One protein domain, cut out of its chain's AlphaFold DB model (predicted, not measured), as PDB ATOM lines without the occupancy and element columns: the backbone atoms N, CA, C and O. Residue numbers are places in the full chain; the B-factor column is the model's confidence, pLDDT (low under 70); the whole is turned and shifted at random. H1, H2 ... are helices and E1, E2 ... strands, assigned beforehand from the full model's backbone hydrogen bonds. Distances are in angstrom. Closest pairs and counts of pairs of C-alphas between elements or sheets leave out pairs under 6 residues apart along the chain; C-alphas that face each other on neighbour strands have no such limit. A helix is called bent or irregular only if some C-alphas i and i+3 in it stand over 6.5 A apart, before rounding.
ATOM      1  N   SER A  12     -37.549 -56.810  23.585       83.50
ATOM      2  CA  SER A  12     -38.857 -57.460  23.745       83.50
ATOM      3  C   SER A  12     -39.062 -57.884  25.194       83.50
ATOM      4  O   SER A  12     -38.206 -58.554  25.770       83.50
ATOM      5  N   ARG A  13     -40.206 -57.529  25.785       84.44
ATOM      6  CA  ARG A  13     -40.584 -57.960  27.136       84.44
ATOM      7  C   ARG A  13     -42.068 -58.268  27.199       84.44
ATOM      8  O   ARG A  13     -42.885 -57.478  26.740       84.44
ATOM      9  N   LYS A  14     -42.422 -59.428  27.770       85.88
ATOM     10  CA  LYS A  14     -43.820 -59.880  27.932       85.88
ATOM     11  C   LYS A  14     -44.639 -59.808  26.618       85.88
ATOM     12  O   LYS A  14     -45.848 -59.630  26.644       85.88
ATOM     13  N   GLY A  15     -43.984 -59.960  25.459       87.31
ATOM     14  CA  GLY A  15     -44.625 -59.891  24.137       87.31
ATOM     15  C   GLY A  15     -44.820 -58.481  23.562       87.31
ATOM     16  O   GLY A  15     -45.485 -58.344  22.531       87.31
ATOM     17  N   TYR A  16     -44.239 -57.454  24.188       91.69
ATOM     18  CA  TYR A  16     -44.211 -56.077  23.701       91.69
ATOM     19  C   TYR A  16     -42.803 -55.692  23.261       91.69
ATOM     20  O   TYR A  16     -41.829 -55.943  23.969       91.69
ATOM     21  N   MET A  17     -42.705 -55.036  22.110       92.62
ATOM     22  CA  MET A  17     -41.496 -54.346  21.686       92.62
ATOM     23  C   MET A  17     -41.417 -53.005  22.418       92.62
ATOM     24  O   MET A  17     -42.239 -52.114  22.187       92.62
ATOM     25  N   LEU A  18     -40.428 -52.889  23.297       92.50
ATOM     26  CA  LEU A  18     -40.092 -51.697  24.059       92.50
ATOM     27  C   LEU A  18     -39.052 -50.887  23.296       92.50
ATOM     28  O   LEU A  18     -37.999 -51.411  22.929       92.50
ATOM     29  N   GLN A  19     -39.348 -49.619  23.042       91.25
ATOM     30  CA  GLN A  19     -38.459 -48.737  22.292       91.25
ATOM     31  C   GLN A  19     -38.697 -47.274  22.648       91.25
ATOM     32  O   GLN A  19     -39.818 -46.881  22.978       91.25
ATOM     33  N   ASP A  20     -37.659 -46.464  22.474       90.19
ATOM     34  CA  ASP A  20     -37.827 -45.024  22.350       90.19
ATOM     35  C   ASP A  20     -38.304 -44.677  20.940       90.19
ATOM     36  O   ASP A  20     -37.841 -45.216  19.932       90.19
ATOM     37  N   LEU A  21     -39.270 -43.773  20.867       86.38
ATOM     38  CA  LEU A  21     -39.799 -43.242  19.627       86.38
ATOM     39  C   LEU A  21     -39.212 -41.853  19.395       86.38
ATOM     40  O   LEU A  21     -39.314 -40.969  20.243       86.38
ATOM     41  N   GLY A  22     -38.676 -41.624  18.196       82.88
ATOM     42  CA  GLY A  22     -38.471 -40.259  17.720       82.88
ATOM     43  C   GLY A  22     -39.809 -39.515  17.672       82.88
ATOM     44  O   GLY A  22     -40.851 -40.122  17.387       82.88
ATOM     45  N   GLY A  23     -39.799 -38.201  17.918       78.62
ATOM     46  CA  GLY A  23     -41.041 -37.432  18.064       78.62
ATOM     47  C   GLY A  23     -41.969 -37.503  16.848       78.62
ATOM     48  O   GLY A  23     -43.180 -37.581  17.015       78.62
ATOM     49  N   GLY A  24     -41.427 -37.628  15.628       82.38
ATOM     50  CA  GLY A  24     -42.233 -37.851  14.419       82.38
ATOM     51  C   GLY A  24     -43.048 -39.153  14.449       82.38
ATOM     52  O   GLY A  24     -44.243 -39.145  14.153       82.38
ATOM     53  N   ARG A  25     -42.439 -40.274  14.868       87.12
ATOM     54  CA  ARG A  25     -43.130 -41.572  14.972       87.12
ATOM     55  C   ARG A  25     -44.132 -41.582  16.126       87.12
ATOM     56  O   ARG A  25     -45.224 -42.122  15.970       87.12
ATOM     57  N   GLY A  26     -43.786 -40.962  17.254       88.12
ATOM     58  CA  GLY A  26     -44.707 -40.801  18.380       88.12
ATOM     59  C   GLY A  26     -45.923 -39.942  18.025       88.12
ATOM     60  O   GLY A  26     -47.053 -40.364  18.253       88.12
ATOM     61  N   ALA A  27     -45.713 -38.790  17.382       87.88
ATOM     62  CA  ALA A  27     -46.792 -37.914  16.928       87.88
ATOM     63  C   ALA A  27     -47.717 -38.607  15.918       87.88
ATOM     64  O   ALA A  27     -48.935 -38.462  16.009       87.88
ATOM     65  N   PHE A  28     -47.157 -39.394  14.991       88.81
ATOM     66  CA  PHE A  28     -47.944 -40.196  14.056       88.81
ATOM     67  C   PHE A  28     -48.844 -41.203  14.787       88.81
ATOM     68  O   PHE A  28     -50.049 -41.215  14.551       88.81
ATOM     69  N   LEU A  29     -48.290 -41.990  15.719       90.62
ATOM     70  CA  LEU A  29     -49.069 -42.962  16.497       90.62
ATOM     71  C   LEU A  29     -50.181 -42.294  17.309       90.62
ATOM     72  O   LEU A  29     -51.326 -42.741  17.258       90.62
ATOM     73  N   LEU A  30     -49.870 -41.200  18.006       91.19
ATOM     74  CA  LEU A  30     -50.854 -40.448  18.785       91.19
ATOM     75  C   LEU A  30     -51.952 -39.861  17.897       91.19
ATOM     76  O   LEU A  30     -53.116 -39.865  18.287       91.19
ATOM     77  N   HIS A  31     -51.615 -39.401  16.689       88.81
ATOM     78  CA  HIS A  31     -52.606 -38.919  15.731       88.81
ATOM     79  C   HIS A  31     -53.525 -40.051  15.250       88.81
ATOM     80  O   HIS A  31     -54.744 -39.875  15.209       88.81
ATOM     81  N   THR A  32     -52.968 -41.231  14.949       89.69
ATOM     82  CA  THR A  32     -53.750 -42.429  14.611       89.69
ATOM     83  C   THR A  32     -54.678 -42.834  15.756       89.69
ATOM     84  O   THR A  32     -55.855 -43.101  15.519       89.69
ATOM     85  N   TRP A  33     -54.189 -42.840  16.997       90.56
ATOM     86  CA  TRP A  33     -54.996 -43.167  18.175       90.56
ATOM     87  C   TRP A  33     -56.071 -42.118  18.450       90.56
ATOM     88  O   TRP A  33     -57.197 -42.483  18.766       90.56
ATOM     89  N   ASN A  34     -55.775 -40.832  18.254       87.06
ATOM     90  CA  ASN A  34     -56.768 -39.764  18.357       87.06
ATOM     91  C   ASN A  34     -57.921 -39.973  17.369       87.06
ATOM     92  O   ASN A  34     -59.085 -39.925  17.757       87.06
ATOM     93  N   ARG A  35     -57.606 -40.284  16.106       86.38
ATOM     94  CA  ARG A  35     -58.628 -40.597  15.101       86.38
ATOM     95  C   ARG A  35     -59.452 -41.823  15.494       86.38
ATOM     96  O   ARG A  35     -60.674 -41.754  15.470       86.38
ATOM     97  N   ALA A  36     -58.799 -42.898  15.935       83.94
ATOM     98  CA  ALA A  36     -59.489 -44.098  16.393       83.94
ATOM     99  C   ALA A  36     -60.421 -43.822  17.589       83.94
ATOM    100  O   ALA A  36     -61.544 -44.318  17.611       83.94
ATOM    101  N   ALA A  37     -60.003 -42.999  18.558       82.44
ATOM    102  CA  ALA A  37     -60.847 -42.599  19.686       82.44
ATOM    103  C   ALA A  37     -62.087 -41.808  19.232       82.44
ATOM    104  O   ALA A  37     -63.191 -42.060  19.722       82.44
ATOM    105  N   MET A  38     -61.921 -40.887  18.277       80.69
ATOM    106  CA  MET A  38     -63.029 -40.119  17.702       80.69
ATOM    107  C   MET A  38     -64.001 -41.010  16.921       80.69
ATOM    108  O   MET A  38     -65.210 -40.906  17.130       80.69
ATOM    109  N   ASP A  39     -63.489 -41.912  16.081       79.31
ATOM    110  CA  ASP A  39     -64.301 -42.840  15.286       79.31
ATOM    111  C   ASP A  39     -65.101 -43.789  16.195       79.31
ATOM    112  O   ASP A  39     -66.298 -44.003  15.992       79.31
ATOM    113  N   LEU A  40     -64.476 -44.302  17.260       74.31
ATOM    114  CA  LEU A  40     -65.141 -45.125  18.274       74.31
ATOM    115  C   LEU A  40     -66.252 -44.361  19.010       74.31
ATOM    116  O   LEU A  40     -67.301 -44.933  19.308       74.31
ATOM    117  N   ARG A  41     -66.055 -43.066  19.283       70.38
ATOM    118  CA  ARG A  41     -67.074 -42.204  19.899       70.38
ATOM    119  C   ARG A  41     -68.236 -41.918  18.943       70.38
ATOM    120  O   ARG A  41     -69.384 -41.967  19.375       70.38
ATOM    121  N   ALA A  42     -67.942 -41.611  17.680       68.88
ATOM    122  CA  ALA A  42     -68.938 -41.263  16.666       68.88
ATOM    123  C   ALA A  42     -69.837 -42.453  16.296       68.88
ATOM    124  O   ALA A  42     -71.045 -42.288  16.156       68.88
ATOM    125  N   ASN A  43     -69.265 -43.657  16.216       64.38
ATOM    126  CA  ASN A  43     -69.984 -44.877  15.837       64.38
ATOM    127  C   ASN A  43     -70.699 -45.573  17.012       64.38
ATOM    128  O   ASN A  43     -71.196 -46.685  16.853       64.38
ATOM    129  N   GLY A  44     -70.747 -44.956  18.200       56.91
ATOM    130  CA  GLY A  44     -71.428 -45.537  19.361       56.91
ATOM    131  C   GLY A  44     -70.728 -46.761  19.965       56.91
ATOM    132  O   GLY A  44     -71.417 -47.632  20.480       56.91
ATOM    133  N   PHE A  45     -69.390 -46.806  19.910       56.94
ATOM    134  CA  PHE A  45     -68.484 -47.811  20.489       56.94
ATOM    135  C   PHE A  45     -68.958 -49.273  20.370       56.94
ATOM    136  O   PHE A  45     -69.699 -49.780  21.208       56.94
ATOM    137  N   GLN A  46     -68.447 -50.001  19.374       57.19
ATOM    138  CA  GLN A  46     -68.626 -51.453  19.259       57.19
ATOM    139  C   GLN A  46     -67.297 -52.122  18.879       57.19
ATOM    140  O   GLN A  46     -67.006 -52.242  17.691       57.19
ATOM    141  N   PRO A  47     -66.462 -52.573  19.833       53.97
ATOM    142  CA  PRO A  47     -65.179 -53.200  19.498       53.97
ATOM    143  C   PRO A  47     -65.290 -54.717  19.292       53.97
ATOM    144  O   PRO A  47     -64.296 -55.347  18.967       53.97
ATOM    145  N   ALA A  48     -66.493 -55.282  19.462       45.88
ATOM    146  CA  ALA A  48     -66.769 -56.634  19.957       45.88
ATOM    147  C   ALA A  48     -66.489 -56.755  21.477       45.88
ATOM    148  O   ALA A  48     -65.355 -56.805  21.924       45.88
ATOM    149  N   ALA A  49     -67.559 -56.776  22.282       53.88
ATOM    150  CA  ALA A  49     -67.614 -57.197  23.696       53.88
ATOM    151  C   ALA A  49     -66.915 -56.401  24.840       53.88
ATOM    152  O   ALA A  49     -67.157 -56.761  25.987       53.88
ATOM    153  N   GLU A  50     -66.167 -55.306  24.635       52.00
ATOM    154  CA  GLU A  50     -65.437 -54.628  25.750       52.00
ATOM    155  C   GLU A  50     -65.864 -53.175  26.088       52.00
ATOM    156  O   GLU A  50     -65.031 -52.321  26.387       52.00
ATOM    157  N   ALA A  51     -67.161 -52.851  26.097       52.31
ATOM    158  CA  ALA A  51     -67.625 -51.698  26.888       52.31
ATOM    159  C   ALA A  51     -68.952 -51.950  27.574       52.31
ATOM    160  O   ALA A  51     -70.026 -51.789  26.998       52.31
ATOM    161  N   VAL A  52     -68.846 -52.203  28.869       53.81
ATOM    162  CA  VAL A  52     -69.893 -51.887  29.829       53.81
ATOM    163  C   VAL A  52     -69.207 -51.150  30.986       53.81
ATOM    164  O   VAL A  52     -68.137 -51.561  31.428       53.81
ATOM    165  N   GLY A  53     -69.772 -50.025  31.435       65.31
ATOM    166  CA  GLY A  53     -69.290 -49.284  32.611       65.31
ATOM    167  C   GLY A  53     -68.037 -48.420  32.391       65.31
ATOM    168  O   GLY A  53     -67.962 -47.619  31.454       65.31
ATOM    169  N   ASP A  54     -67.059 -48.566  33.284       73.69
ATOM    170  CA  ASP A  54     -65.948 -47.628  33.526       73.69
ATOM    171  C   ASP A  54     -64.973 -47.442  32.351       73.69
ATOM    172  O   ASP A  54     -64.314 -46.404  32.226       73.69
ATOM    173  N   HIS A  55     -64.933 -48.386  31.409       77.06
ATOM    174  CA  HIS A  55     -64.114 -48.286  30.195       77.06
ATOM    175  C   HIS A  55     -64.578 -47.155  29.259       77.06
ATOM    176  O   HIS A  55     -63.767 -46.552  28.550       77.06
ATOM    177  N   ARG A  56     -65.868 -46.787  29.299       77.06
ATOM    178  CA  ARG A  56     -66.395 -45.630  28.553       77.06
ATOM    179  C   ARG A  56     -65.842 -44.308  29.094       77.06
ATOM    180  O   ARG A  56     -65.570 -43.395  28.312       77.06
ATOM    181  N   LEU A  57     -65.666 -44.204  30.413       82.00
ATOM    182  CA  LEU A  57     -65.058 -43.034  31.054       82.00
ATOM    183  C   LEU A  57     -63.579 -42.926  30.687       82.00
ATOM    184  O   LEU A  57     -63.115 -41.841  30.334       82.00
ATOM    185  N   ARG A  58     -62.873 -44.061  30.644       83.44
ATOM    186  CA  ARG A  58     -61.486 -44.109  30.174       83.44
ATOM    187  C   ARG A  58     -61.352 -43.604  28.741       83.44
ATOM    188  O   ARG A  58     -60.523 -42.737  28.482       83.44
ATOM    189  N   LEU A  59     -62.215 -44.052  27.825       83.81
ATOM    190  CA  LEU A  59     -62.211 -43.559  26.444       83.81
ATOM    191  C   LEU A  59     -62.481 -42.049  26.353       83.81
ATOM    192  O   LEU A  59     -61.828 -41.358  25.569       83.81
ATOM    193  N   LYS A  60     -63.413 -41.521  27.158       83.75
ATOM    194  CA  LYS A  60     -63.679 -40.075  27.227       83.75
ATOM    195  C   LYS A  60     -62.415 -39.307  27.630       83.75
ATOM    196  O   LYS A  60     -62.018 -38.391  26.916       83.75
ATOM    197  N   HIS A  61     -61.766 -39.727  28.714       84.12
ATOM    198  CA  HIS A  61     -60.551 -39.095  29.223       84.12
ATOM    199  C   HIS A  61     -59.382 -39.182  28.219       84.12
ATOM    200  O   HIS A  61     -58.649 -38.213  28.020       84.12
ATOM    201  N   LEU A  62     -59.238 -40.312  27.516       85.19
ATOM    202  CA  LEU A  62     -58.272 -40.453  26.421       85.19
ATOM    203  C   LEU A  62     -58.533 -39.441  25.300       85.19
ATOM    204  O   LEU A  62     -57.614 -38.745  24.872       85.19
ATOM    205  N   ASN A  63     -59.783 -39.324  24.853       84.62
ATOM    206  CA  ASN A  63     -60.173 -38.411  23.781       84.62
ATOM    207  C   ASN A  63     -59.968 -36.928  24.149       84.62
ATOM    208  O   ASN A  63     -59.713 -36.109  23.273       84.62
ATOM    209  N   GLU A  64     -60.069 -36.571  25.429       86.94
ATOM    210  CA  GLU A  64     -59.802 -35.209  25.918       86.94
ATOM    211  C   GLU A  64     -58.296 -34.890  25.966       86.94
ATOM    212  O   GLU A  64     -57.895 -33.758  25.691       86.94
ATOM    213  N   ARG A  65     -57.441 -35.881  26.257       86.38
ATOM    214  CA  ARG A  65     -55.983 -35.684  26.395       86.38
ATOM    215  C   ARG A  65     -55.201 -35.834  25.093       86.38
ATOM    216  O   ARG A  65     -54.212 -35.125  24.894       86.38
ATOM    217  N   LEU A  66     -55.620 -36.742  24.212       88.38
ATOM    218  CA  LEU A  66     -54.892 -37.100  22.991       88.38
ATOM    219  C   LEU A  66     -54.533 -35.899  22.092       88.38
ATOM    220  O   LEU A  66     -53.377 -35.837  21.668       88.38
ATOM    221  N   PRO A  67     -55.421 -34.914  21.834       87.94
ATOM    222  CA  PRO A  67     -55.082 -33.766  20.990       87.94
ATOM    223  C   PRO A  67     -53.874 -32.976  21.503       87.94
ATOM    224  O   PRO A  67     -52.973 -32.648  20.731       87.94
ATOM    225  N   ARG A  68     -53.812 -32.730  22.818       89.44
ATOM    226  CA  ARG A  68     -52.676 -32.048  23.449       89.44
ATOM    227  C   ARG A  68     -51.396 -32.871  23.319       89.44
ATOM    228  O   ARG A  68     -50.359 -32.329  22.951       89.44
ATOM    229  N   MET A  69     -51.476 -34.179  23.562       90.69
ATOM    230  CA  MET A  69     -50.319 -35.075  23.469       90.69
ATOM    231  C   MET A  69     -49.758 -35.151  22.040       90.69
ATOM    232  O   MET A  69     -48.545 -35.236  21.862       90.69
ATOM    233  N   VAL A  70     -50.605 -35.067  21.005       90.75
ATOM    234  CA  VAL A  70     -50.145 -34.970  19.607       90.75
ATOM    235  C   VAL A  70     -49.287 -33.719  19.398       90.75
ATOM    236  O   VAL A  70     -48.226 -33.814  18.779       90.75
ATOM    237  N   SER A  71     -49.714 -32.561  19.909       89.38
ATOM    238  CA  SER A  71     -48.939 -31.316  19.816       89.38
ATOM    239  C   SER A  71     -47.618 -31.408  20.584       89.38
ATOM    240  O   SER A  71     -46.568 -31.093  20.026       89.38
ATOM    241  N   GLU A  72     -47.640 -31.931  21.812       92.12
ATOM    242  CA  GLU A  72     -46.430 -32.125  22.625       92.12
ATOM    243  C   GLU A  72     -45.423 -33.062  21.927       92.12
ATOM    244  O   GLU A  72     -44.232 -32.755  21.854       92.12
ATOM    245  N   ALA A  73     -45.882 -34.161  21.318       91.25
ATOM    246  CA  ALA A  73     -45.015 -35.075  20.568       91.25
ATOM    247  C   ALA A  73     -44.385 -34.436  19.318       91.25
ATOM    248  O   ALA A  73     -43.242 -34.751  18.981       91.25
ATOM    249  N   LYS A  74     -45.099 -33.527  18.636       90.19
ATOM    250  CA  LYS A  74     -44.538 -32.763  17.508       90.19
ATOM    251  C   LYS A  74     -43.415 -31.838  17.970       90.19
ATOM    252  O   LYS A  74     -42.357 -31.850  17.349       90.19
ATOM    253  N   ILE A  75     -43.615 -31.117  19.076       91.06
ATOM    254  CA  ILE A  75     -42.585 -30.252  19.674       91.06
ATOM    255  C   ILE A  75     -41.348 -31.078  20.050       91.06
ATOM    256  O   ILE A  75     -40.239 -30.714  19.666       91.06
ATOM    257  N   ILE A  76     -41.528 -32.229  20.713       91.00
ATOM    258  CA  ILE A  76     -40.427 -33.165  21.008       91.00
ATOM    259  C   ILE A  76     -39.711 -33.589  19.718       91.00
ATOM    260  O   ILE A  76     -38.484 -33.636  19.673       91.00
ATOM    261  N   GLY A  77     -40.460 -33.865  18.647       87.12
ATOM    262  CA  GLY A  77     -39.903 -34.197  17.334       87.12
ATOM    263  C   GLY A  77     -39.000 -33.099  16.785       87.12
ATOM    264  O   GLY A  77     -37.857 -33.378  16.429       87.12
ATOM    265  N   THR A  78     -39.473 -31.858  16.782       88.31
ATOM    266  CA  THR A  78     -38.700 -30.694  16.334       88.31
ATOM    267  C   THR A  78     -37.450 -30.471  17.195       88.31
ATOM    268  O   THR A  78     -36.363 -30.276  16.655       88.31
ATOM    269  N   LEU A  79     -37.559 -30.592  18.522       87.50
ATOM    270  CA  LEU A  79     -36.413 -30.495  19.438       87.50
ATOM    271  C   LEU A  79     -35.379 -31.603  19.182       87.50
ATOM    272  O   LEU A  79     -34.181 -31.336  19.139       87.50
ATOM    273  N   SER A  80     -35.828 -32.837  18.927       83.94
ATOM    274  CA  SER A  80     -34.940 -33.968  18.616       83.94
ATOM    275  C   SER A  80     -34.167 -33.807  17.299       83.94
ATOM    276  O   SER A  80     -33.142 -34.453  17.109       83.94
ATOM    277  N   GLN A  81     -34.627 -32.922  16.408       85.50
ATOM    278  CA  GLN A  81     -33.941 -32.560  15.162       85.50
ATOM    279  C   GLN A  81     -32.912 -31.428  15.348       85.50
ATOM    280  O   GLN A  81     -32.303 -30.995  14.373       85.50
ATOM    281  N   GLY A  82     -32.697 -30.957  16.581       83.56
ATOM    282  CA  GLY A  82     -31.700 -29.938  16.915       83.56
ATOM    283  C   GLY A  82     -32.250 -28.515  17.024       83.56
ATOM    284  O   GLY A  82     -31.466 -27.582  17.188       83.56
ATOM    285  N   ALA A  83     -33.572 -28.325  16.959       85.81
ATOM    286  CA  ALA A  83     -34.170 -27.025  17.241       85.81
ATOM    287  C   ALA A  83     -33.939 -26.631  18.707       85.81
ATOM    288  O   ALA A  83     -34.077 -27.452  19.617       85.81
ATOM    289  N   SER A  84     -33.611 -25.363  18.951       86.12
ATOM    290  CA  SER A  84     -33.537 -24.839  20.311       86.12
ATOM    291  C   SER A  84     -34.943 -24.519  20.834       86.12
ATOM    292  O   SER A  84     -35.802 -24.095  20.068       86.12
ATOM    293  N   PRO A  85     -35.205 -24.608  22.151       86.81
ATOM    294  CA  PRO A  85     -36.490 -24.177  22.710       86.81
ATOM    295  C   PRO A  85     -36.859 -22.718  22.403       86.81
ATOM    296  O   PRO A  85     -38.031 -22.365  22.402       86.81
ATOM    297  N   SER A  86     -35.861 -21.870  22.138       87.56
ATOM    298  CA  SER A  86     -36.041 -20.462  21.777       87.56
ATOM    299  C   SER A  86     -36.503 -20.234  20.334       87.56
ATOM    300  O   SER A  86     -36.719 -19.087  19.968       87.56
ATOM    301  N   SER A  87     -36.593 -21.278  19.502       87.44
ATOM    302  CA  SER A  87     -37.118 -21.174  18.134       87.44
ATOM    303  C   SER A  87     -38.644 -21.281  18.063       87.44
ATOM    304  O   SER A  87     -39.198 -21.292  16.969       87.44
ATOM    305  N   PHE A  88     -39.304 -21.458  19.206       89.12
ATOM    306  CA  PHE A  88     -40.755 -21.488  19.339       89.12
ATOM    307  C   PHE A  88     -41.223 -20.142  19.899       89.12
ATOM    308  O   PHE A  88     -40.504 -19.520  20.683       89.12
ATOM    309  N   ASP A  89     -42.433 -19.727  19.536       85.69
ATOM    310  CA  ASP A  89     -43.016 -18.454  19.961       85.69
ATOM    311  C   ASP A  89     -44.125 -18.660  21.003       85.69
ATOM    312  O   ASP A  89     -44.783 -19.700  21.049       85.69
ATOM    313  N   GLY A  90     -44.346 -17.648  21.847       83.81
ATOM    314  CA  GLY A  90     -45.449 -17.632  22.814       83.81
ATOM    315  C   GLY A  90     -45.444 -18.820  23.785       83.81
ATOM    316  O   GLY A  90     -44.411 -19.164  24.368       83.81
ATOM    317  N   ASP A  91     -46.609 -19.442  23.967       81.25
ATOM    318  CA  ASP A  91     -46.809 -20.560  24.898       81.25
ATOM    319  C   ASP A  91     -46.010 -21.817  24.503       81.25
ATOM    320  O   ASP A  91     -45.563 -22.580  25.370       81.25
ATOM    321  N   ASP A  92     -45.737 -21.998  23.207       84.00
ATOM    322  CA  ASP A  92     -44.955 -23.129  22.703       84.00
ATOM    323  C   ASP A  92     -43.485 -23.037  23.126       84.00
ATOM    324  O   ASP A  92     -42.848 -24.068  23.331       84.00
ATOM    325  N   ALA A  93     -42.945 -21.835  23.359       85.69
ATOM    326  CA  ALA A  93     -41.580 -21.648  23.858       85.69
ATOM    327  C   ALA A  93     -41.395 -22.211  25.273       85.69
ATOM    328  O   ALA A  93     -40.430 -22.927  25.569       85.69
ATOM    329  N   GLN A  94     -42.348 -21.921  26.164       84.88
ATOM    330  CA  GLN A  94     -42.331 -22.454  27.526       84.88
ATOM    331  C   GLN A  94     -42.524 -23.970  27.516       84.88
ATOM    332  O   GLN A  94     -41.832 -24.700  28.236       84.88
ATOM    333  N   MET A  95     -43.422 -24.453  26.655       87.12
ATOM    334  CA  MET A  95     -43.664 -25.877  26.476       87.12
ATOM    335  C   MET A  95     -42.426 -26.597  25.941       87.12
ATOM    336  O   MET A  95     -42.022 -27.602  26.519       87.12
ATOM    337  N   ALA A  96     -41.768 -26.058  24.916       89.06
ATOM    338  CA  ALA A  96     -40.546 -26.602  24.337       89.06
ATOM    339  C   ALA A  96     -39.403 -26.653  25.354       89.06
ATOM    340  O   ALA A  96     -38.673 -27.642  25.423       89.06
ATOM    341  N   LYS A  97     -39.275 -25.636  26.216       88.25
ATOM    342  CA  LYS A  97     -38.287 -25.653  27.303       88.25
ATOM    343  C   LYS A  97     -38.530 -26.822  28.256       88.25
ATOM    344  O   LYS A  97     -37.580 -27.525  28.594       88.25
ATOM    345  N   ARG A  98     -39.784 -27.063  28.653       86.19
ATOM    346  CA  ARG A  98     -40.146 -28.225  29.479       86.19
ATOM    347  C   ARG A  98     -39.880 -29.542  28.741       86.19
ATOM    348  O   ARG A  98     -39.226 -30.419  29.293       86.19
ATOM    349  N   LEU A  99     -40.334 -29.642  27.492       91.12
ATOM    350  CA  LEU A  99     -40.268 -30.852  26.669       91.12
ATOM    351  C   LEU A  99     -38.865 -31.185  26.143       91.12
ATOM    352  O   LEU A  99     -38.632 -32.300  25.693       91.12
ATOM    353  N   SER A 100     -37.904 -30.262  26.233       90.25
ATOM    354  CA  SER A 100     -36.503 -30.502  25.844       90.25
ATOM    355  C   SER A 100     -35.802 -31.601  26.644       90.25
ATOM    356  O   SER A 100     -34.733 -32.062  26.252       90.25
ATOM    357  N   ARG A 101     -36.399 -32.022  27.762       90.62
ATOM    358  CA  ARG A 101     -35.932 -33.128  28.606       90.62
ATOM    359  C   ARG A 101     -36.782 -34.383  28.453       90.62
ATOM    360  O   ARG A 101     -36.574 -35.346  29.185       90.62
ATOM    361  N   THR A 102     -37.760 -34.349  27.553       92.62
ATOM    362  CA  THR A 102     -38.767 -35.388  27.400       92.62
ATOM    363  C   THR A 102     -38.453 -36.249  26.190       92.62
ATOM    364  O   THR A 102     -38.276 -35.750  25.078       92.62
ATOM    365  N   ARG A 103     -38.459 -37.563  26.391       92.75
ATOM    366  CA  ARG A 103     -38.476 -38.564  25.323       92.75
ATOM    367  C   ARG A 103     -39.823 -39.273  25.278       92.75
ATOM    368  O   ARG A 103     -40.583 -39.265  26.248       92.75
ATOM    369  N   LEU A 104     -40.107 -39.909  24.147       93.75
ATOM    370  CA  LEU A 104     -41.280 -40.761  23.990       93.75
ATOM    371  C   LEU A 104     -40.845 -42.218  24.099       93.75
ATOM    372  O   LEU A 104     -40.065 -42.679  23.275       93.75
ATOM    373  N   ALA A 105     -41.366 -42.944  25.080       94.50
ATOM    374  CA  ALA A 105     -41.151 -44.380  25.239       94.50
ATOM    375  C   ALA A 105     -42.421 -45.131  24.832       94.50
ATOM    376  O   ALA A 105     -43.523 -44.647  25.074       94.50
ATOM    377  N   ALA A 106     -42.306 -46.311  24.230       94.69
ATOM    378  CA  ALA A 106     -43.474 -47.087  23.830       94.69
ATOM    379  C   ALA A 106     -43.311 -48.585  24.065       94.69
ATOM    380  O   ALA A 106     -42.228 -49.140  23.895       94.69
ATOM    381  N   ALA A 107     -44.436 -49.228  24.374       94.94
ATOM    382  CA  ALA A 107     -44.630 -50.668  24.341       94.94
ATOM    383  C   ALA A 107     -45.597 -50.985  23.194       94.94
ATOM    384  O   ALA A 107     -46.763 -50.595  23.238       94.94
ATOM    385  N   ILE A 108     -45.113 -51.651  22.145       91.88
ATOM    386  CA  ILE A 108     -45.899 -51.929  20.935       91.88
ATOM    387  C   ILE A 108     -45.983 -53.432  20.708       91.88
ATOM    388  O   ILE A 108     -44.960 -54.112  20.662       91.88
ATOM    389  N   SER A 109     -47.193 -53.947  20.507       87.31
ATOM    390  CA  SER A 109     -47.403 -55.331  20.089       87.31
ATOM    391  C   SER A 109     -48.437 -55.412  18.971       87.31
ATOM    392  O   SER A 109     -49.474 -54.747  19.006       87.31
ATOM    393  N   ALA A 110     -48.167 -56.241  17.962       75.38
ATOM    394  CA  ALA A 110     -49.153 -56.550  16.937       75.38
ATOM    395  C   ALA A 110     -50.250 -57.432  17.559       75.38
ATOM    396  O   ALA A 110     -49.997 -58.576  17.930       75.38
ATOM    397  N   GLY A 111     -51.459 -56.886  17.709       71.56
ATOM    398  CA  GLY A 111     -52.628 -57.624  18.200       71.56
ATOM    399  C   GLY A 111     -52.736 -57.813  19.722       71.56
ATOM    400  O   GLY A 111     -53.659 -58.492  20.151       71.56
ATOM    401  N   LYS A 112     -51.846 -57.229  20.547       70.75
ATOM    402  CA  LYS A 112     -51.898 -57.341  22.030       70.75
ATOM    403  C   LYS A 112     -51.960 -55.997  22.773       70.75
ATOM    404  O   LYS A 112     -51.604 -55.919  23.945       70.75
ATOM    405  N   GLY A 113     -52.423 -54.943  22.100       86.12
ATOM    406  CA  GLY A 113     -52.471 -53.584  22.646       86.12
ATOM    407  C   GLY A 113     -51.121 -52.860  22.599       86.12
ATOM    408  O   GLY A 113     -50.079 -53.462  22.335       86.12
ATOM    409  N   SER A 114     -51.152 -51.546  22.818       93.38
ATOM    410  CA  SER A 114     -49.958 -50.691  22.787       93.38
ATOM    411  C   SER A 114     -50.093 -49.525  23.758       93.38
ATOM    412  O   SER A 114     -51.195 -49.017  23.956       93.38
ATOM    413  N   ALA A 115     -48.967 -49.055  24.291       95.31
ATOM    414  CA  ALA A 115     -48.889 -47.875  25.146       95.31
ATOM    415  C   ALA A 115     -47.722 -46.964  24.742       95.31
ATOM    416  O   ALA A 115     -46.724 -47.423  24.181       95.31
ATOM    417  N   LEU A 116     -47.856 -45.671  25.029       95.69
ATOM    418  CA  LEU A 116     -46.852 -44.637  24.799       95.69
ATOM    419  C   LEU A 116     -46.789 -43.710  26.014       95.69
ATOM    420  O   LEU A 116     -47.816 -43.224  26.482       95.69
ATOM    421  N   ALA A 117     -45.580 -43.443  26.495       95.88
ATOM    422  CA  ALA A 117     -45.304 -42.598  27.642       95.88
ATOM    423  C   ALA A 117     -44.400 -41.417  27.271       95.88
ATOM    424  O   ALA A 117     -43.473 -41.548  26.471       95.88
ATOM    425  N   PHE A 118     -44.669 -40.272  27.890       95.38
ATOM    426  CA  PHE A 118     -43.831 -39.078  27.866       95.38
ATOM    427  C   PHE A 118     -42.958 -39.123  29.114       95.38
ATOM    428  O   PHE A 118     -43.471 -39.028  30.228       95.38
ATOM    429  N   VAL A 119     -41.655 -39.318  28.930       95.31
ATOM    430  CA  VAL A 119     -40.708 -39.529  30.027       95.31
ATOM    431  C   VAL A 119     -39.728 -38.370  30.062       95.31
ATOM    432  O   VAL A 119     -38.956 -38.189  29.124       95.31
ATOM    433  N   SER A 120     -39.776 -37.586  31.133       93.81
ATOM    434  CA  SER A 120     -38.913 -36.434  31.373       93.81
ATOM    435  C   SER A 120     -37.827 -36.766  32.385       93.81
ATOM    436  O   SER A 120     -38.111 -37.278  33.469       93.81
ATOM    437  N   GLU A 121     -36.584 -36.433  32.052       91.94
ATOM    438  CA  GLU A 121     -35.425 -36.693  32.908       91.94
ATOM    439  C   GLU A 121     -34.945 -35.407  33.593       91.94
ATOM    440  O   GLU A 121     -34.713 -34.373  32.957       91.94
ATOM    441  N   TRP A 122     -34.787 -35.471  34.915       90.06
ATOM    442  CA  TRP A 122     -34.324 -34.380  35.769       90.06
ATOM    443  C   TRP A 122     -33.092 -34.820  36.568       90.06
ATOM    444  O   TRP A 122     -32.855 -36.017  36.719       90.06
ATOM    445  N   PRO A 123     -32.295 -33.879  37.109       88.44
ATOM    446  CA  PRO A 123     -31.078 -34.232  37.844       88.44
ATOM    447  C   PRO A 123     -31.303 -35.151  39.055       88.44
ATOM    448  O   PRO A 123     -30.412 -35.911  39.418       88.44
ATOM    449  N   ASP A 124     -32.467 -35.059  39.697       88.56
ATOM    450  CA  ASP A 124     -32.815 -35.772  40.929       88.56
ATOM    451  C   ASP A 124     -33.906 -36.842  40.741       88.56
ATOM    452  O   ASP A 124     -34.132 -37.649  41.648       88.56
ATOM    453  N   HIS A 125     -34.599 -36.857  39.596       92.69
ATOM    454  CA  HIS A 125     -35.723 -37.760  39.364       92.69
ATOM    455  C   HIS A 125     -36.035 -38.005  37.882       92.69
ATOM    456  O   HIS A 125     -35.688 -37.223  37.000       92.69
ATOM    457  N   VAL A 126     -36.780 -39.077  37.621       95.00
ATOM    458  CA  VAL A 126     -37.461 -39.328  36.345       95.00
ATOM    459  C   VAL A 126     -38.959 -39.120  36.540       95.00
ATOM    460  O   VAL A 126     -39.529 -39.561  37.537       95.00
ATOM    461  N   SER A 127     -39.599 -38.444  35.592       95.31
ATOM    462  CA  SER A 127     -41.037 -38.178  35.597       95.31
ATOM    463  C   SER A 127     -41.700 -38.810  34.379       95.31
ATOM    464  O   SER A 127     -41.248 -38.618  33.253       95.31
ATOM    465  N   ILE A 128     -42.778 -39.558  34.589       95.81
ATOM    466  CA  ILE A 128     -43.653 -40.074  33.536       95.81
ATOM    467  C   ILE A 128     -44.837 -39.110  33.441       95.81
ATOM    468  O   ILE A 128     -45.856 -39.285  34.104       95.81
ATOM    469  N   ASP A 129     -44.676 -38.055  32.647       93.12
ATOM    470  CA  ASP A 129     -45.598 -36.911  32.603       93.12
ATOM    471  C   ASP A 129     -46.964 -37.264  31.997       93.12
ATOM    472  O   ASP A 129     -47.975 -36.608  32.261       93.12
ATOM    473  N   ALA A 130     -46.996 -38.286  31.146       92.25
ATOM    474  CA  ALA A 130     -48.217 -38.851  30.602       92.25
ATOM    475  C   ALA A 130     -47.966 -40.280  30.127       92.25
ATOM    476  O   ALA A 130     -46.894 -40.585  29.610       92.25
ATOM    477  N   CYS A 131     -48.986 -41.126  30.225       93.50
ATOM    478  CA  CYS A 131     -49.029 -42.423  29.567       93.50
ATOM    479  C   CYS A 131     -50.390 -42.585  28.892       93.50
ATOM    480  O   CYS A 131     -51.417 -42.185  29.443       93.50
ATOM    481  N   VAL A 132     -50.393 -43.106  27.670       92.75
ATOM    482  CA  VAL A 132     -51.593 -43.292  26.860       92.75
ATOM    483  C   VAL A 132     -51.567 -44.639  26.164       92.75
ATOM    484  O   VAL A 132     -50.525 -45.102  25.705       92.75
ATOM    485  N   VAL A 133     -52.741 -45.248  26.070       92.31
ATOM    486  CA  VAL A 133     -52.960 -46.558  25.468       92.31
ATOM    487  C   VAL A 133     -53.679 -46.454  24.128       92.31
ATOM    488  O   VAL A 133     -54.388 -45.482  23.866       92.31
ATOM    489  N   ASN A 134     -53.535 -47.477  23.286       90.12
ATOM    490  CA  ASN A 134     -54.273 -47.572  22.033       90.12
ATOM    491  C   ASN A 134     -55.784 -47.761  22.306       90.12
ATOM    492  O   ASN A 134     -56.182 -48.820  22.805       90.12
ATOM    493  N   PRO A 135     -56.644 -46.793  21.935       86.19
ATOM    494  CA  PRO A 135     -58.072 -46.841  22.239       86.19
ATOM    495  C   PRO A 135     -58.821 -47.945  21.485       86.19
ATOM    496  O   PRO A 135     -59.912 -48.319  21.900       86.19
ATOM    497  N   SER A 136     -58.250 -48.503  20.412       83.00
ATOM    498  CA  SER A 136     -58.837 -49.647  19.702       83.00
ATOM    499  C   SER A 136     -58.728 -50.970  20.471       83.00
ATOM    500  O   SER A 136     -59.401 -51.922  20.101       83.00
ATOM    501  N   TYR A 137     -57.891 -51.043  21.513       85.00
ATOM    502  CA  TYR A 137     -57.643 -52.258  22.298       85.00
ATOM    503  C   TYR A 137     -57.500 -51.911  23.788       85.00
ATOM    504  O   TYR A 137     -56.422 -52.092  24.351       85.00
ATOM    505  N   LEU A 138     -58.538 -51.343  24.413       83.00
ATOM    506  CA  LEU A 138     -58.438 -50.740  25.754       83.00
ATOM    507  C   LEU A 138     -57.889 -51.700  26.818       83.00
ATOM    508  O   LEU A 138     -56.896 -51.353  27.458       83.00
ATOM    509  N   ILE A 139     -58.480 -52.891  26.965       82.00
ATOM    510  CA  ILE A 139     -58.080 -53.866  27.993       82.00
ATOM    511  C   ILE A 139     -56.677 -54.401  27.700       82.00
ATOM    512  O   ILE A 139     -55.779 -54.315  28.535       82.00
ATOM    513  N   ALA A 140     -56.432 -54.877  26.476       85.25
ATOM    514  CA  ALA A 140     -55.114 -55.393  26.100       85.25
ATOM    515  C   ALA A 140     -54.004 -54.329  26.220       85.25
ATOM    516  O   ALA A 140     -52.849 -54.648  26.503       85.25
ATOM    517  N   SER A 141     -54.339 -53.052  26.032       90.44
ATOM    518  CA  SER A 141     -53.373 -51.965  26.156       90.44
ATOM    519  C   SER A 141     -53.110 -51.535  27.605       90.44
ATOM    520  O   SER A 141     -52.082 -50.909  27.839       90.44
ATOM    521  N   GLU A 142     -53.939 -51.911  28.591       90.56
ATOM    522  CA  GLU A 142     -53.585 -51.772  30.022       90.56
ATOM    523  C   GLU A 142     -52.374 -52.624  30.378       90.56
ATOM    524  O   GLU A 142     -51.464 -52.166  31.067       90.56
ATOM    525  N   ALA A 143     -52.310 -53.847  29.846       91.12
ATOM    526  CA  ALA A 143     -51.136 -54.691  30.011       91.12
ATOM    527  C   ALA A 143     -49.896 -54.047  29.367       91.12
ATOM    528  O   ALA A 143     -48.819 -54.063  29.962       91.12
ATOM    529  N   ALA A 144     -50.047 -53.417  28.196       93.94
ATOM    530  CA  ALA A 144     -48.960 -52.675  27.556       93.94
ATOM    531  C   ALA A 144     -48.478 -51.495  28.420       93.94
ATOM    532  O   ALA A 144     -47.272 -51.273  28.535       93.94
ATOM    533  N   GLU A 145     -49.404 -50.762  29.043       95.25
ATOM    534  CA  GLU A 145     -49.097 -49.666  29.963       95.25
ATOM    535  C   GLU A 145     -48.321 -50.162  31.184       95.25
ATOM    536  O   GLU A 145     -47.251 -49.631  31.473       95.25
ATOM    537  N   ALA A 146     -48.784 -51.227  31.843       94.44
ATOM    538  CA  ALA A 146     -48.096 -51.794  33.000       94.44
ATOM    539  C   ALA A 146     -46.656 -52.225  32.664       94.44
ATOM    540  O   ALA A 146     -45.714 -51.905  33.392       94.44
ATOM    541  N   VAL A 147     -46.461 -52.898  31.522       94.12
ATOM    542  CA  VAL A 147     -45.127 -53.314  31.055       94.12
ATOM    543  C   VAL A 147     -44.236 -52.111  30.744       94.12
ATOM    544  O   VAL A 147     -43.038 -52.144  31.038       94.12
ATOM    545  N   LEU A 148     -44.799 -51.048  30.164       95.75
ATOM    546  CA  LEU A 148     -44.065 -49.824  29.855       95.75
ATOM    547  C   LEU A 148     -43.615 -49.097  31.130       95.75
ATOM    548  O   LEU A 148     -42.442 -48.739  31.230       95.75
ATOM    549  N   LEU A 149     -44.514 -48.918  32.103       95.88
ATOM    550  CA  LEU A 149     -44.217 -48.267  33.385       95.88
ATOM    551  C   LEU A 149     -43.134 -49.027  34.163       95.88
ATOM    552  O   LEU A 149     -42.158 -48.421  34.607       95.88
ATOM    553  N   GLU A 150     -43.264 -50.353  34.258       94.06
ATOM    554  CA  GLU A 150     -42.274 -51.223  34.900       94.06
ATOM    555  C   GLU A 150     -40.899 -51.086  34.230       94.06
ATOM    556  O   GLU A 150     -39.876 -50.948  34.903       94.06
ATOM    557  N   ASN A 151     -40.859 -51.084  32.894       93.56
ATOM    558  CA  ASN A 151     -39.613 -50.928  32.153       93.56
ATOM    559  C   ASN A 151     -38.958 -49.559  32.392       93.56
ATOM    560  O   ASN A 151     -37.754 -49.499  32.626       93.56
ATOM    561  N   ILE A 152     -39.732 -48.470  32.351       94.75
ATOM    562  CA  ILE A 152     -39.206 -47.116  32.591       94.75
ATOM    563  C   ILE A 152     -38.603 -47.018  33.997       94.75
ATOM    564  O   ILE A 152     -37.493 -46.506  34.150       94.75
ATOM    565  N   ALA A 153     -39.297 -47.541  35.010       94.31
ATOM    566  CA  ALA A 153     -38.812 -47.528  36.385       94.31
ATOM    567  C   ALA A 153     -37.505 -48.321  36.539       94.31
ATOM    568  O   ALA A 153     -36.538 -47.816  37.109       94.31
ATOM    569  N   GLN A 154     -37.436 -49.530  35.973       91.69
ATOM    570  CA  GLN A 154     -36.227 -50.357  36.023       91.69
ATOM    571  C   GLN A 154     -35.037 -49.707  35.313       91.69
ATOM    572  O   GLN A 154     -33.920 -49.755  35.827       91.69
ATOM    573  N   GLN A 155     -35.262 -49.066  34.165       90.44
ATOM    574  CA  GLN A 155     -34.216 -48.325  33.458       90.44
ATOM    575  C   GLN A 155     -33.705 -47.147  34.286       90.44
ATOM    576  O   GLN A 155     -32.498 -46.989  34.450       90.44
ATOM    577  N   ALA A 156     -34.613 -46.350  34.851       92.12
ATOM    578  CA  ALA A 156     -34.249 -45.222  35.696       92.12
ATOM    579  C   ALA A 156     -33.424 -45.676  36.915       92.12
ATOM    580  O   ALA A 156     -32.383 -45.084  37.210       92.12
ATOM    581  N   LEU A 157     -33.832 -46.763  37.578       91.75
ATOM    582  CA  LEU A 157     -33.073 -47.360  38.679       91.75
ATOM    583  C   LEU A 157     -31.688 -47.848  38.241       91.75
ATOM    584  O   LEU A 157     -30.710 -47.598  38.941       91.75
ATOM    585  N   ALA A 158     -31.583 -48.496  37.078       90.31
ATOM    586  CA  ALA A 158     -30.306 -48.960  36.537       90.31
ATOM    587  C   ALA A 158     -29.330 -47.805  36.242       90.31
ATOM    588  O   ALA A 158     -28.117 -47.995  36.309       90.31
ATOM    589  N   CYS A 159     -29.837 -46.596  35.983       88.12
ATOM    590  CA  CYS A 159     -29.028 -45.380  35.869       88.12
ATOM    591  C   CYS A 159     -28.734 -44.685  37.211       88.12
ATOM    592  O   CYS A 159     -28.152 -43.600  37.223       88.12
ATOM    593  N   GLY A 160     -29.169 -45.247  38.341       90.38
ATOM    594  CA  GLY A 160     -28.974 -44.664  39.670       90.38
ATOM    595  C   GLY A 160     -29.962 -43.554  40.043       90.38
ATOM    596  O   GLY A 160     -29.701 -42.805  40.987       90.38
ATOM    597  N   MET A 161     -31.092 -43.426  39.337       91.56
ATOM    598  CA  MET A 161     -32.140 -42.474  39.717       91.56
ATOM    599  C   MET A 161     -32.787 -42.897  41.033       91.56
ATOM    600  O   MET A 161     -33.206 -44.039  41.200       91.56
ATOM    601  N   LYS A 162     -32.899 -41.953  41.971       89.00
ATOM    602  CA  LYS A 162     -33.445 -42.211  43.314       89.00
ATOM    603  C   LYS A 162     -34.958 -42.040  43.402       89.00
ATOM    604  O   LYS A 162     -35.567 -42.445  44.385       89.00
ATOM    605  N   SER A 163     -35.559 -41.391  42.411       93.44
ATOM    606  CA  SER A 163     -36.976 -41.052  42.417       93.44
ATOM    607  C   SER A 163     -37.544 -41.199  41.012       93.44
ATOM    608  O   SER A 163     -37.043 -40.584  40.073       93.44
ATOM    609  N   ILE A 164     -38.590 -42.014  40.873       95.88
ATOM    610  CA  ILE A 164     -39.395 -42.121  39.654       95.88
ATOM    611  C   ILE A 164     -40.830 -41.757  40.015       95.88
ATOM    612  O   ILE A 164     -41.355 -42.259  41.011       95.88
ATOM    613  N   ARG A 165     -41.445 -40.862  39.240       95.31
ATOM    614  CA  ARG A 165     -42.734 -40.251  39.580       95.31
ATOM    615  C   ARG A 165     -43.713 -40.301  38.415       95.31
ATOM    616  O   ARG A 165     -43.301 -40.193  37.265       95.31
ATOM    617  N   ILE A 166     -45.001 -40.393  38.722       94.69
ATOM    618  CA  ILE A 166     -46.105 -40.153  37.785       94.69
ATOM    619  C   ILE A 166     -46.900 -38.965  38.333       94.69
ATOM    620  O   ILE A 166     -47.746 -39.156  39.216       94.69
ATOM    621  N   PRO A 167     -46.614 -37.729  37.893       90.50
ATOM    622  CA  PRO A 167     -47.472 -36.602  38.218       90.50
ATOM    623  C   PRO A 167     -48.789 -36.733  37.452       90.50
ATOM    624  O   PRO A 167     -48.782 -37.000  36.251       90.50
ATOM    625  N   ARG A 168     -49.920 -36.500  38.125       86.69
ATOM    626  CA  ARG A 168     -51.257 -36.501  37.504       86.69
ATOM    627  C   ARG A 168     -51.535 -37.797  36.727       86.69
ATOM    628  O   ARG A 168     -51.692 -37.759  35.494       86.69
ATOM    629  N   PRO A 169     -51.551 -38.951  37.423       86.75
ATOM    630  CA  PRO A 169     -51.811 -40.236  36.788       86.75
ATOM    631  C   PRO A 169     -53.100 -40.179  35.962       86.75
ATOM    632  O   PRO A 169     -54.059 -39.486  36.300       86.75
ATOM    633  N   GLY A 170     -53.100 -40.868  34.823       82.75
ATOM    634  CA  GLY A 170     -54.289 -40.953  33.988       82.75
ATOM    635  C   GLY A 170     -55.411 -41.721  34.684       82.75
ATOM    636  O   GLY A 170     -55.178 -42.511  35.595       82.75
ATOM    637  N   TYR A 171     -56.642 -41.517  34.222       83.19
ATOM    638  CA  TYR A 171     -57.757 -42.350  34.653       83.19
ATOM    639  C   TYR A 171     -57.510 -43.825  34.290       83.19
ATOM    640  O   TYR A 171     -57.306 -44.158  33.117       83.19
ATOM    641  N   GLN A 172     -57.601 -44.695  35.295       85.38
ATOM    642  CA  GLN A 172     -57.610 -46.152  35.166       85.38
ATOM    643  C   GLN A 172     -58.898 -46.699  35.760       85.38
ATOM    644  O   GLN A 172     -59.397 -46.154  36.744       85.38
ATOM    645  N   VAL A 173     -59.419 -47.784  35.182       84.50
ATOM    646  CA  VAL A 173     -60.678 -48.402  35.632       84.50
ATOM    647  C   VAL A 173     -60.591 -48.835  37.096       84.50
ATOM    648  O   VAL A 173     -61.505 -48.582  37.869       84.50
ATOM    649  N   GLU A 174     -59.460 -49.407  37.501       86.25
ATOM    650  CA  GLU A 174     -59.220 -49.835  38.883       86.25
ATOM    651  C   GLU A 174     -58.569 -48.748  39.758       86.25
ATOM    652  O   GLU A 174     -58.135 -49.022  40.878       86.25
ATOM    653  N   GLY A 175     -58.462 -47.516  39.250       87.06
ATOM    654  CA  GLY A 175     -57.832 -46.408  39.963       87.06
ATOM    655  C   GLY A 175     -56.395 -46.724  40.391       87.06
ATOM    656  O   GLY A 175     -55.564 -47.124  39.574       87.06
ATOM    657  N   ASP A 176     -56.100 -46.534  41.679       88.19
ATOM    658  CA  ASP A 176     -54.755 -46.724  42.236       88.19
ATOM    659  C   ASP A 176     -54.288 -48.170  42.248       88.19
ATOM    660  O   ASP A 176     -53.101 -48.409  42.049       88.19
ATOM    661  N   LEU A 177     -55.198 -49.141  42.361       91.06
ATOM    662  CA  LEU A 177     -54.830 -50.558  42.381       91.06
ATOM    663  C   LEU A 177     -54.069 -50.970  41.115       91.06
ATOM    664  O   LEU A 177     -53.183 -51.824  41.172       91.06
ATOM    665  N   PHE A 178     -54.372 -50.347  39.972       92.75
ATOM    666  CA  PHE A 178     -53.598 -50.540  38.747       92.75
ATOM    667  C   PHE A 178     -52.139 -50.093  38.924       92.75
ATOM    668  O   PHE A 178     -51.207 -50.834  38.600       92.75
ATOM    669  N   TYR A 179     -51.941 -48.882  39.444       94.12
ATOM    670  CA  TYR A 179     -50.621 -48.282  39.611       94.12
ATOM    671  C   TYR A 179     -49.807 -48.967  40.709       94.12
ATOM    672  O   TYR A 179     -48.614 -49.204  40.516       94.12
ATOM    673  N   GLU A 180     -50.447 -49.379  41.800       94.00
ATOM    674  CA  GLU A 180     -49.817 -50.121  42.893       94.00
ATOM    675  C   GLU A 180     -49.239 -51.453  42.407       94.00
ATOM    676  O   GLU A 180     -48.096 -51.784  42.721       94.00
ATOM    677  N   ARG A 181     -49.959 -52.184  41.541       92.31
ATOM    678  CA  ARG A 181     -49.423 -53.398  40.891       92.31
ATOM    679  C   ARG A 181     -48.229 -53.122  39.981       92.31
ATOM    680  O   ARG A 181     -47.431 -54.022  39.732       92.31
ATOM    681  N   CYS A 182     -48.109 -51.897  39.479       93.44
ATOM    682  CA  CYS A 182     -46.950 -51.442  38.717       93.44
ATOM    683  C   CYS A 182     -45.817 -50.921  39.624       93.44
ATOM    684  O   CYS A 182     -44.793 -50.480  39.104       93.44
ATOM    685  N   GLY A 183     -45.984 -50.953  40.952       94.69
ATOM    686  CA  GLY A 183     -45.021 -50.464  41.943       94.69
ATOM    687  C   GLY A 183     -45.108 -48.962  42.229       94.69
ATOM    688  O   GLY A 183     -44.184 -48.410  42.819       94.69
ATOM    689  N   PHE A 184     -46.174 -48.282  41.798       95.00
ATOM    690  CA  PHE A 184     -46.374 -46.846  42.000       95.00
ATOM    691  C   PHE A 184     -47.426 -46.576  43.075       95.00
ATOM    692  O   PHE A 184     -48.568 -47.002  42.950       95.00
ATOM    693  N   PHE A 185     -47.051 -45.806  44.095       93.75
ATOM    694  CA  PHE A 185     -47.889 -45.521  45.262       93.75
ATOM    695  C   PHE A 185     -48.024 -44.016  45.476       93.75
ATOM    696  O   PHE A 185     -47.066 -43.270  45.251       93.75
ATOM    697  N   ALA A 186     -49.184 -43.556  45.939       89.19
ATOM    698  CA  ALA A 186     -49.359 -42.160  46.332       89.19
ATOM    699  C   ALA A 186     -48.422 -41.792  47.502       89.19
ATOM    700  O   ALA A 186     -48.069 -42.637  48.331       89.19
ATOM    701  N   SER A 187     -47.983 -40.533  47.571       81.44
ATOM    702  CA  SER A 187     -47.318 -40.027  48.777       81.44
ATOM    703  C   SER A 187     -48.326 -39.840  49.905       81.44
ATOM    704  O   SER A 187     -49.416 -39.328  49.668       81.44
ATOM    705  N   GLU A 188     -47.918 -40.148  51.134       67.88
ATOM    706  CA  GLU A 188     -48.732 -39.943  52.343       67.88
ATOM    707  C   GLU A 188     -49.037 -38.456  52.610       67.88
ATOM    708  O   GLU A 188     -50.028 -38.133  53.253       67.88
ATOM    709  N   GLU A 189     -48.223 -37.547  52.066       61.28
ATOM    710  CA  GLU A 189     -48.347 -36.088  52.226       61.28
ATOM    711  C   GLU A 189     -49.052 -35.390  51.039       61.28
ATOM    712  O   GLU A 189     -49.058 -34.164  50.942       61.28
ATOM    713  N   GLY A 190     -49.600 -36.155  50.087       56.03
ATOM    714  CA  GLY A 190     -50.193 -35.612  48.860       56.03
ATOM    715  C   GLY A 190     -51.649 -35.166  49.029       56.03
ATOM    716  O   GLY A 190     -52.391 -35.724  49.829       56.03
ATOM    717  N   SER A 191     -52.079 -34.188  48.227       54.66
ATOM    718  CA  SER A 191     -53.502 -33.847  48.082       54.66
ATOM    719  C   SER A 191     -54.300 -35.069  47.604       54.66
ATOM    720  O   SER A 191     -53.902 -35.722  46.637       54.66
ATOM    721  N   GLU A 192     -55.443 -35.355  48.239       53.84
ATOM    722  CA  GLU A 192     -56.387 -36.395  47.789       53.84
ATOM    723  C   GLU A 192     -57.054 -36.044  46.445       53.84
ATOM    724  O   GLU A 192     -57.634 -36.909  45.785       53.84
ATOM    725  N   ALA A 193     -56.966 -34.783  46.005       59.09
ATOM    726  CA  ALA A 193     -57.491 -34.372  44.713       59.09
ATOM    727  C   ALA A 193     -56.691 -35.026  43.573       59.09
ATOM    728  O   ALA A 193     -55.483 -34.816  43.431       59.09
ATOM    729  N   ALA A 194     -57.386 -35.777  42.713       61.00
ATOM    730  CA  ALA A 194     -56.790 -36.544  41.615       61.00
ATOM    731  C   ALA A 194     -55.904 -35.710  40.661       61.00
ATOM    732  O   ALA A 194     -54.992 -36.253  40.039       61.00
ATOM    733  N   GLU A 195     -56.145 -34.398  40.555       60.41
ATOM    734  CA  GLU A 195     -55.451 -33.488  39.631       60.41
ATOM    735  C   GLU A 195     -54.063 -33.024  40.105       60.41
ATOM    736  O   GLU A 195     -53.249 -32.622  39.273       60.41
ATOM    737  N   ASP A 196     -53.762 -33.130  41.402       68.62
ATOM    738  CA  ASP A 196     -52.469 -32.732  41.986       68.62
ATOM    739  C   ASP A 196     -51.719 -33.902  42.634       68.62
ATOM    740  O   ASP A 196     -50.642 -33.740  43.213       68.62
ATOM    741  N   ARG A 197     -52.261 -35.113  42.496       82.69
ATOM    742  CA  ARG A 197     -51.653 -36.323  43.036       82.69
ATOM    743  C   ARG A 197     -50.394 -36.714  42.261       82.69
ATOM    744  O   ARG A 197     -50.363 -36.716  41.026       82.69
ATOM    745  N   VAL A 198     -49.366 -37.123  43.003       90.81
ATOM    746  CA  VAL A 198     -48.119 -37.680  42.467       90.81
ATOM    747  C   VAL A 198     -47.945 -39.101  42.988       90.81
ATOM    748  O   VAL A 198     -48.010 -39.338  44.194       90.81
ATOM    749  N   LEU A 199     -47.717 -40.046  42.075       93.94
ATOM    750  CA  LEU A 199     -47.363 -41.419  42.429       93.94
ATOM    751  C   LEU A 199     -45.849 -41.601  42.364       93.94
ATOM    752  O   LEU A 199     -45.203 -41.097  41.446       93.94
ATOM    753  N   TYR A 200     -45.291 -42.349  43.306       95.06
ATOM    754  CA  TYR A 200     -43.864 -42.618  43.431       95.06
ATOM    755  C   TYR A 200     -43.601 -44.105  43.265       95.06
ATOM    756  O   TYR A 200     -44.269 -44.930  43.890       95.06
ATOM    757  N   TYR A 201     -42.603 -44.441  42.454       95.81
ATOM    758  CA  TYR A 201     -42.149 -45.817  42.342       95.81
ATOM    759  C   TYR A 201     -41.469 -46.257  43.638       95.81
ATOM    760  O   TYR A 201     -40.552 -45.586  44.121       95.81
ATOM    761  N   ARG A 202     -41.897 -47.396  44.179       92.50
ATOM    762  CA  ARG A 202     -41.280 -48.057  45.327       92.50
ATOM    763  C   ARG A 202     -40.937 -49.484  44.891       92.50
ATOM    764  O   ARG A 202     -41.862 -50.251  44.625       92.50
TER     765      ARG A 202
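What this domain is: This is residues 12 to 202 of the 204 residues of the protein "Hypothetical protein" of Haptolina brevifila (UniProt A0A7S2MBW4). A strongly twisted sheet of seven strands curls like part of a barrel round the long helix H4, while H1 and the arm H2b run side by side over its other face. The short helix H5 packs over E6 at one edge, and H3 sits beside H2b. The printed part has 191 residues with five named helices and seven named strands, in the order E1 H1 H2 H3 E2 E3 E4 H4 E5 H5 E6 E7. The sheet, E1 E2 E3 E4 E5 E7 E6, is mixed, as is the class; the whole is compact, with a radius of gyration of the C-alphas of 16.4 A and spans of 46 by 37 by 36 A.

Where its parts are: Find C-alpha 16 at (-44.211, -56.077, 23.701), where E1, residues 16 to 21, begins. H1, residues 23 to 42, runs 28.2 A. H2, residues 55 to 80, was assigned as one helix by its hydrogen bonds but is bent, with C-alphas 64 and 67 7.0 A apart; its arms are H2a, residues 55 to 64, and H2b, residues 67 to 80. Next come H3, residues 91 to 99, E2, residues 102 to 108, E3, residues 114 to 121 and 22.6 A long, and E4, residues 126 to 133. H4, residues 135 to 158, spans 31.3 A and is irregular, with C-alphas 136 and 139 9.3 A apart. E5, residues 164 to 167, H5, residues 176 to 181, E6, residues 184 to 186, and E7, residues 198 to 201, follow, ending at C-alpha 201 (-42.149, -45.817, 42.342).

How they stand to each other: Look first at E2, E3 and E4, a meander, each strand the antiparallel neighbour of the one before: N 105 and O 117 are 2.9 A apart, N 118 and O 130 2.8 A. E4, H4, E5 is a strand-helix-strand unit, two parallel neighbour strands with a helix between, its crossover right-handed. H4 comes closest to E3 at the C-alphas of Ser 114 and Ser 141, 5.0 A. On the opposite face from H4, H1 touches H2b at a shallow tilt of 10 degrees, opposite ways, closest at the C-alphas of Gly 23 and Gly 77, 3.5 A. H2b touches H3, closest at the C-alphas of Ile 76 and Leu 99, 6.1 A. H5 lies over E6 at a height over the sheet of 8.2 A. Every O i to N i+4 pair is within hydrogen-bond range in H1, H2a, H2b, H3 and H5, and 17 of 20 in H4.

The domain as a whole: The C-alphas farthest apart, Ala 49 and Ser 86, are 48.5 A apart. The printed part has no cut; the links H1 to H2 and E6 to E7 are long. Confidence is low, with pLDDT under 70, at residues 42 to 53 and 188 to 196.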